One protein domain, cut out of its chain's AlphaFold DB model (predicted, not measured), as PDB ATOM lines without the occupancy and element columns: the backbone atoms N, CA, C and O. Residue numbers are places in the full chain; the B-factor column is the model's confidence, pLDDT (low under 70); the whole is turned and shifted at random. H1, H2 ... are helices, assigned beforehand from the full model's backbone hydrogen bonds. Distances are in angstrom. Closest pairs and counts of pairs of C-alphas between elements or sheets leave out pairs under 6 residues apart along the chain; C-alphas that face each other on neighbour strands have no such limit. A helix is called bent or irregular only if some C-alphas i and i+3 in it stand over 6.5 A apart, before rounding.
ATOM      1  N   SER A  35     227.942 129.454 117.726       94.81
ATOM      2  CA  SER A  35     226.811 130.317 117.409       94.81
ATOM      3  C   SER A  35     227.206 131.797 117.492       94.81
ATOM      4  O   SER A  35     228.341 132.141 117.820       94.81
ATOM      5  N   LEU A  36     226.242 132.682 117.229       95.00
ATOM      6  CA  LEU A  36     226.383 134.126 117.452       95.00
ATOM      7  C   LEU A  36     226.267 134.527 118.931       95.00
ATOM      8  O   LEU A  36     226.375 135.707 119.251       95.00
ATOM      9  N   VAL A  37     226.046 133.563 119.828       92.56
ATOM     10  CA  VAL A  37     225.972 133.767 121.275       92.56
ATOM     11  C   VAL A  37     227.117 132.992 121.926       92.56
ATOM     12  O   VAL A  37     226.943 131.835 122.303       92.56
ATOM     13  N   PRO A  38     228.323 133.567 122.041       89.75
ATOM     14  CA  PRO A  38     229.421 132.901 122.731       89.75
ATOM     15  C   PRO A  38     229.086 132.655 124.216       89.75
ATOM     16  O   PRO A  38     228.468 133.519 124.841       89.75
ATOM     17  N   PRO A  39     229.495 131.515 124.810       93.62
ATOM     18  CA  PRO A  39     230.323 130.448 124.235       93.62
ATOM     19  C   PRO A  39     229.519 129.309 123.569       93.62
ATOM     20  O   PRO A  39     230.016 128.194 123.423       93.62
ATOM     21  N   TRP A  40     228.253 129.524 123.212       96.56
ATOM     22  CA  TRP A  40     227.363 128.442 122.798       96.56
ATOM     23  C   TRP A  40     227.625 127.989 121.367       96.56
ATOM     24  O   TRP A  40     227.793 128.802 120.456       96.56
ATOM     25  N   THR A  41     227.588 126.674 121.155       96.62
ATOM     26  CA  THR A  41     227.519 126.083 119.821       96.62
ATOM     27  C   THR A  41     226.100 126.201 119.272       96.62
ATOM     28  O   THR A  41     225.146 126.468 120.009       96.62
ATOM     29  N   ARG A  42     225.925 125.967 117.969       95.88
ATOM     30  CA  ARG A  42     224.584 125.894 117.365       95.88
ATOM     31  C   ARG A  42     223.746 124.783 118.000       95.88
ATOM     32  O   ARG A  42     222.564 124.994 118.254       95.88
ATOM     33  N   GLY A  43     224.370 123.651 118.334       94.38
ATOM     34  CA  GLY A  43     223.739 122.572 119.092       94.38
ATOM     35  C   GLY A  43     223.204 123.040 120.447       94.38
ATOM     36  O   GLY A  43     222.040 122.795 120.748       94.38
ATOM     37  N   HIS A  44     223.994 123.793 121.224       94.81
ATOM     38  CA  HIS A  44     223.534 124.346 122.506       94.81
ATOM     39  C   HIS A  44     222.319 125.269 122.340       94.81
ATOM     40  O   HIS A  44     221.355 125.148 123.094       94.81
ATOM     41  N   VAL A  45     222.326 126.148 121.332       95.69
ATOM     42  CA  VAL A  45     221.191 127.046 121.057       95.69
ATOM     43  C   VAL A  45     219.928 126.249 120.724       95.69
ATOM     44  O   VAL A  45     218.878 126.493 121.317       95.69
ATOM     45  N   LEU A  46     220.014 125.285 119.803       93.81
ATOM     46  CA  LEU A  46     218.849 124.505 119.377       93.81
ATOM     47  C   LEU A  46     218.261 123.682 120.525       93.81
ATOM     48  O   LEU A  46     217.043 123.651 120.702       93.81
ATOM     49  N   SER A  47     219.109 123.064 121.342       90.50
ATOM     50  CA  SER A  47     218.640 122.294 122.491       90.50
ATOM     51  C   SER A  47     218.058 123.184 123.583       90.50
ATOM     52  O   SER A  47     217.037 122.830 124.168       90.50
ATOM     53  N   HIS A  48     218.624 124.372 123.812       90.06
ATOM     54  CA  HIS A  48     218.022 125.354 124.710       90.06
ATOM     55  C   HIS A  48     216.624 125.775 124.236       90.06
ATOM     56  O   HIS A  48     215.683 125.761 125.028       90.06
ATOM     57  N   LEU A  49     216.462 126.082 122.944       92.25
ATOM     58  CA  LEU A  49     215.167 126.451 122.364       92.25
ATOM     59  C   LEU A  49     214.135 125.326 122.496       92.25
ATOM     60  O   LEU A  49     212.997 125.589 122.881       92.25
ATOM     61  N   ALA A  50     214.530 124.075 122.248       87.94
ATOM     62  CA  ALA A  50     213.644 122.924 122.415       87.94
ATOM     63  C   ALA A  50     213.169 122.773 123.871       87.94
ATOM     64  O   ALA A  50     211.971 122.622 124.122       87.94
ATOM     65  N   ARG A  51     214.083 122.901 124.842       83.62
ATOM     66  CA  ARG A  51     213.750 122.850 126.277       83.62
ATOM     67  C   ARG A  51     212.885 124.030 126.723       83.62
ATOM     68  O   ARG A  51     212.000 123.867 127.563       83.62
ATOM     69  N   ALA A  52     213.117 125.219 126.168       86.38
ATOM     70  CA  ALA A  52     212.295 126.395 126.438       86.38
ATOM     71  C   ALA A  52     210.863 126.204 125.913       86.38
ATOM     72  O   ALA A  52     209.908 126.448 126.651       86.38
ATOM     73  N   ALA A  53     210.705 125.696 124.685       87.00
ATOM     74  CA  ALA A  53     209.400 125.380 124.105       87.00
ATOM     75  C   ALA A  53     208.651 124.321 124.931       87.00
ATOM     76  O   ALA A  53     207.474 124.496 125.243       87.00
ATOM     77  N   GLU A  54     209.345 123.267 125.364       83.19
ATOM     78  CA  GLU A  54     208.809 122.267 126.291       83.19
ATOM     79  C   GLU A  54     208.311 122.902 127.602       83.19
ATOM     80  O   GLU A  54     207.194 122.622 128.044       83.19
ATOM     81  N   SER A  55     209.095 123.800 128.204       81.31
ATOM     82  CA  SER A  55     208.691 124.516 129.419       81.31
ATOM     83  C   SER A  55     207.430 125.363 129.199       81.31
ATOM     84  O   SER A  55     206.497 125.302 130.002       81.31
ATOM     85  N   CYS A  56     207.347 126.093 128.082       86.25
ATOM     86  CA  CYS A  56     206.160 126.866 127.712       86.25
ATOM     87  C   CYS A  56     204.920 125.974 127.555       86.25
ATOM     88  O   CYS A  56     203.869 126.283 128.116       86.25
ATOM     89  N   CYS A  57     205.039 124.840 126.859       85.25
ATOM     90  CA  CYS A  57     203.951 123.870 126.717       85.25
ATOM     91  C   CYS A  57     203.473 123.345 128.077       85.25
ATOM     92  O   CYS A  57     202.267 123.249 128.306       85.25
ATOM     93  N   ARG A  58     204.396 123.065 129.007       81.81
ATOM     94  CA  ARG A  58     204.051 122.661 130.380       81.81
ATOM     95  C   ARG A  58     203.262 123.742 131.117       81.81
ATOM     96  O   ARG A  58     202.253 123.425 131.743       81.81
ATOM     97  N   LEU A  59     203.689 125.001 131.025       85.19
ATOM     98  CA  LEU A  59     202.985 126.125 131.653       85.19
ATOM     99  C   LEU A  59     201.583 126.317 131.064       85.19
ATOM    100  O   LEU A  59     200.626 126.484 131.815       85.19
ATOM    101  N   LEU A  60     201.440 126.233 129.740       85.81
ATOM    102  CA  LEU A  60     200.140 126.343 129.069       85.81
ATOM    103  C   LEU A  60     199.217 125.164 129.399       85.81
ATOM    104  O   LEU A  60     198.017 125.351 129.589       85.81
ATOM    105  N   HIS A  61     199.765 123.951 129.499       83.12
ATOM    106  CA  HIS A  61     199.010 122.781 129.933       83.12
ATOM    107  C   HIS A  61     198.489 122.958 131.359       83.12
ATOM    108  O   HIS A  61     197.300 122.743 131.596       83.12
ATOM    109  N   TRP A  62     199.351 123.383 132.287       84.81
ATOM    110  CA  TRP A  62     198.947 123.657 133.662       84.81
ATOM    111  C   TRP A  62     197.883 124.757 133.713       84.81
ATOM    112  O   TRP A  62     196.827 124.550 134.300       84.81
ATOM    113  N   ALA A  63     198.089 125.876 133.017       86.62
ATOM    114  CA  ALA A  63     197.109 126.959 132.956       86.62
ATOM    115  C   ALA A  63     195.739 126.499 132.420       86.62
ATOM    116  O   ALA A  63     194.708 126.985 132.873       86.62
ATOM    117  N   ARG A  64     195.717 125.551 131.471       86.62
ATOM    118  CA  ARG A  64     194.483 125.004 130.883       86.62
ATOM    119  C   ARG A  64     193.772 123.988 131.778       86.62
ATOM    120  O   ARG A  64     192.552 123.898 131.721       86.62
ATOM    121  N   THR A  65     194.519 123.179 132.524       86.19
ATOM    122  CA  THR A  65     193.983 122.014 133.258       86.19
ATOM    123  C   THR A  65     193.857 122.244 134.761       86.19
ATOM    124  O   THR A  65     193.101 121.544 135.419       86.19
ATOM    125  N   GLY A  66     194.598 123.206 135.315       87.88
ATOM    126  CA  GLY A  66     194.747 123.397 136.757       87.88
ATOM    127  C   GLY A  66     195.696 122.395 137.424       87.88
ATOM    128  O   GLY A  66     196.032 122.585 138.589       87.88
ATOM    129  N   GLU A  67     196.188 121.382 136.704       81.19
ATOM    130  CA  GLU A  67     197.071 120.340 137.234       81.19
ATOM    131  C   GLU A  67     198.552 120.733 137.071       81.19
ATOM    132  O   GLU A  67     199.049 120.817 135.940       81.19
ATOM    133  N   PRO A  68     199.302 120.970 138.167       73.06
ATOM    134  CA  PRO A  68     200.735 121.208 138.075       73.06
ATOM    135  C   PRO A  68     201.433 119.937 137.580       73.06
ATOM    136  O   PRO A  68     201.375 118.895 138.230       73.06
ATOM    137  N   ASN A  69     202.123 120.013 136.439       67.56
ATOM    138  CA  ASN A  69     202.869 118.874 135.907       67.56
ATOM    139  C   ASN A  69     204.358 118.966 136.306       67.56
ATOM    140  O   ASN A  69     205.076 119.822 135.763       67.56
ATOM    141  N   PRO A  70     204.860 118.130 137.238       59.44
ATOM    142  CA  PRO A  70     206.280 118.098 137.570       59.44
ATOM    143  C   PRO A  70     207.119 117.653 136.360       59.44
ATOM    144  O   PRO A  70     206.646 116.963 135.463       59.44
ATOM    145  N   THR A  71     208.385 118.068 136.333       59.69
ATOM    146  CA  THR A  71     209.333 118.060 135.196       59.69
ATOM    147  C   THR A  71     209.560 116.701 134.493       59.69
ATOM    148  O   THR A  71     210.290 116.650 133.513       59.69
ATOM    149  N   GLY A  72     208.956 115.598 134.953       57.50
ATOM    150  CA  GLY A  72     209.201 114.240 134.452       57.50
ATOM    151  C   GLY A  72     208.148 113.646 133.507       57.50
ATOM    152  O   GLY A  72     208.496 112.775 132.716       57.50
ATOM    153  N   ARG A  73     206.875 114.077 133.544       55.09
ATOM    154  CA  ARG A  73     205.800 113.365 132.810       55.09
ATOM    155  C   ARG A  73     205.790 113.639 131.299       55.09
ATOM    156  O   ARG A  73     205.406 112.768 130.533       55.09
ATOM    157  N   TRP A  74     206.241 114.818 130.870       54.19
ATOM    158  CA  TRP A  74     206.162 115.259 129.470       54.19
ATOM    159  C   TRP A  74     207.274 114.708 128.560       54.19
ATOM    160  O   TRP A  74     207.034 114.538 127.368       54.19
ATOM    161  N   ARG A  75     208.454 114.343 129.092       52.50
ATOM    162  CA  ARG A  75     209.534 113.702 128.304       52.50
ATOM    163  C   ARG A  75     209.014 112.486 127.517       52.50
ATOM    164  O   ARG A  75     209.310 112.344 126.336       52.50
ATOM    165  N   ALA A  76     208.163 111.681 128.157       54.19
ATOM    166  CA  ALA A  76     207.514 110.516 127.554       54.19
ATOM    167  C   ALA A  76     206.472 110.869 126.469       54.19
ATOM    168  O   ALA A  76     206.222 110.066 125.570       54.19
ATOM    169  N   ASP A  77     205.875 112.061 126.531       53.31
ATOM    170  CA  ASP A  77     204.886 112.536 125.560       53.31
ATOM    171  C   ASP A  77     205.555 113.191 124.334       53.31
ATOM    172  O   ASP A  77     205.067 113.033 123.216       53.31
ATOM    173  N   VAL A  78     206.709 113.858 124.498       49.31
ATOM    174  CA  VAL A  78     207.503 114.420 123.380       49.31
ATOM    175  C   VAL A  78     208.102 113.326 122.504       49.31
ATOM    176  O   VAL A  78     208.102 113.454 121.283       49.31
ATOM    177  N   GLU A  79     208.569 112.230 123.101       48.38
ATOM    178  CA  GLU A  79     209.052 111.054 122.361       48.38
ATOM    179  C   GLU A  79     207.949 110.387 121.518       48.38
ATOM    180  O   GLU A  79     208.250 109.665 120.567       48.38
ATOM    181  N   ARG A  80     206.671 110.657 121.825       48.53
ATOM    182  CA  ARG A  80     205.510 110.213 121.038       48.53
ATOM    183  C   ARG A  80     205.118 111.179 119.916       48.53
ATOM    184  O   ARG A  80     204.266 110.821 119.103       48.53
ATOM    185  N   LEU A  81     205.719 112.370 119.833       39.16
ATOM    186  CA  LEU A  81     205.503 113.288 118.714       39.16
ATOM    187  C   LEU A  81     206.296 112.812 117.480       39.16
ATOM    188  O   LEU A  81     207.464 112.437 117.599       39.16
ATOM    189  N   PRO A  82     205.701 112.821 116.277       38.94
ATOM    190  CA  PRO A  82     206.384 112.349 115.078       38.94
ATOM    191  C   PRO A  82     207.548 113.275 114.676       38.94
ATOM    192  O   PRO A  82     207.387 114.491 114.608       38.94
ATOM    193  N   GLY A  83     208.711 112.701 114.333       46.69
ATOM    194  CA  GLY A  83     209.785 113.400 113.608       46.69
ATOM    195  C   GLY A  83     211.166 113.447 114.282       46.69
ATOM    196  O   GLY A  83     211.429 112.826 115.308       46.69
ATOM    197  N   ARG A  84     212.097 114.178 113.648       48.12
ATOM    198  CA  ARG A  84     213.524 114.276 114.028       48.12
ATOM    199  C   ARG A  84     213.798 115.148 115.267       48.12
ATOM    200  O   ARG A  84     214.879 115.037 115.840       48.12
ATOM    201  N   ALA A  85     212.829 115.952 115.713       43.38
ATOM    202  CA  ALA A  85     212.980 116.911 116.812       43.38
ATOM    203  C   ALA A  85     213.334 116.260 118.166       43.38
ATOM    204  O   ALA A  85     214.153 116.798 118.909       43.38
ATOM    205  N   ALA A  86     212.811 115.060 118.454       45.38
ATOM    206  CA  ALA A  86     213.084 114.346 119.705       45.38
ATOM    207  C   ALA A  86     214.567 113.939 119.873       45.38
ATOM    208  O   ALA A  86     215.066 113.851 120.992       45.38
ATOM    209  N   ARG A  87     215.315 113.739 118.775       51.75
ATOM    210  CA  ARG A  87     216.719 113.271 118.830       51.75
ATOM    211  C   ARG A  87     217.733 114.368 119.162       51.75
ATOM    212  O   ARG A  87     218.836 114.050 119.600       51.75
ATOM    213  N   LEU A  88     217.385 115.641 118.964       47.84
ATOM    214  CA  LEU A  88     218.285 116.776 119.214       47.84
ATOM    215  C   LEU A  88     218.323 117.189 120.696       47.84
ATOM    216  O   LEU A  88     219.313 117.761 121.152       47.84
ATOM    217  N   VAL A  89     217.283 116.856 121.466       43.94
ATOM    218  CA  VAL A  89     217.209 117.149 122.907       43.94
ATOM    219  C   VAL A  89     218.134 116.228 123.717       43.94
ATOM    220  O   VAL A  89     218.768 116.682 124.664       43.94
ATOM    221  N   ASP A  90     218.297 114.963 123.314       42.12
ATOM    222  CA  ASP A  90     219.058 113.962 124.083       42.12
ATOM    223  C   ASP A  90     220.595 114.077 123.960       42.12
ATOM    224  O   ASP A  90     221.330 113.626 124.840       42.12
ATOM    225  N   ARG A  91     221.118 114.697 122.888       41.97
ATOM    226  CA  ARG A  91     222.577 114.820 122.669       41.97
ATOM    227  C   ARG A  91     223.224 116.036 123.339       41.97
ATOM    228  O   ARG A  91     224.423 115.980 123.598       41.97
ATOM    229  N   ALA A  92     222.484 117.110 123.608       40.66
ATOM    230  CA  ALA A  92     223.061 118.332 124.179       40.66
ATOM    231  C   ALA A  92     223.119 118.348 125.710       40.66
ATOM    232  O   ALA A  92     223.941 119.065 126.260       40.66
ATOM    233  N   ASP A  93     222.310 117.531 126.391       37.69
ATOM    234  CA  ASP A  93     222.357 117.384 127.855       37.69
ATOM    235  C   ASP A  93     223.569 116.549 128.336       37.69
ATOM    236  O   ASP A  93     223.807 116.450 129.538       37.69
ATOM    237  N   ARG A  94     224.331 115.908 127.429       36.91
ATOM    238  CA  ARG A  94     225.456 115.008 127.773       36.91
ATOM    239  C   ARG A  94     226.856 115.632 127.636       36.91
ATOM    240  O   ARG A  94     227.825 114.877 127.532       36.91
TER     241      ARG A  94
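What this domain is: This is residues 35 to 94 of the 95 residues of the protein "Maleylpyruvate isomerase N-terminal domain-containing protein" of Streptomyces alkaliterrae (UniProt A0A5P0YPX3). One long helix, H1, makes the long axis, and after its last residue the printed part folds back along one side of it as a loose run of loops with two short helices, H2 and H3. H3 packs at a steep angle on the first half of H1, while H2 sits off the long helix, between the turn back and H3. The printed part has 60 residues with three named helices, in the order H1, H2, H3, and no named strand; the class is all helix. The whole is loose, with a radius of gyration of the C-alphas of 13.2 A, and elongated, spanning 38 by 22 by 18 A.

Where its parts are: Find C-alpha 42 at (224.584, 125.894, 117.365); from there H1, residues 42 to 65, runs 34.7 A to C-alpha 65 at (193.983, 122.014, 133.258). Look next at residues 75 to 78, where you find H2, four residues long. H3 is residues 85 to 92, 12.6 A from first to last C-alpha, and it ends with C-alpha 92 at (223.061, 118.332, 124.179). H3 is neither bent nor irregular, but only just: C-alphas 89 and 92 are 6.1 A apart.

How they stand to each other: Start from H1 and look at its residues 43 to 51, the part of it that touches H3. The closest C-alphas of the two helices are those of Ser 47 and Val 89, 5.4 A apart. Their lines stand at a steep tilt of 59 degrees, and they run opposite ways. H2 and H3 are close but not clearly touching, and their closest C-alphas are those of Val 78 and Ala 86, 6.7 A apart. H1 and H2 are only just apart, with their closest C-alphas at 8.5 A. Along the backbone of H1, each O of residue i is within hydrogen-bond range of N of residue i+4; in H3 this holds for 0 of 4 pairs, with 1 of 5 pairs of O i to N i+3 within range. H2 is too short for any O i to N i+4 pair, and its one O i to N i+3 pair is not within range.

The domain as a whole: The two C-alphas farthest apart are those of Pro 38 and Gly 66, at 38.6 A, while Ser 35 and Arg 94, the first and last printed residues, have C-alphas 18.5 A apart. The printed part has no cut. The links from H1 to H2, with 9 residues, and from H2 to H3, with 6, are both short. Look down the B-factor column: the mean pLDDT of the printed part is 71.2, H1 has a mean of 88, and residues 69 to 94, which include H2 and H3, are under 70, with means of 52 for H2 and 45 for H3.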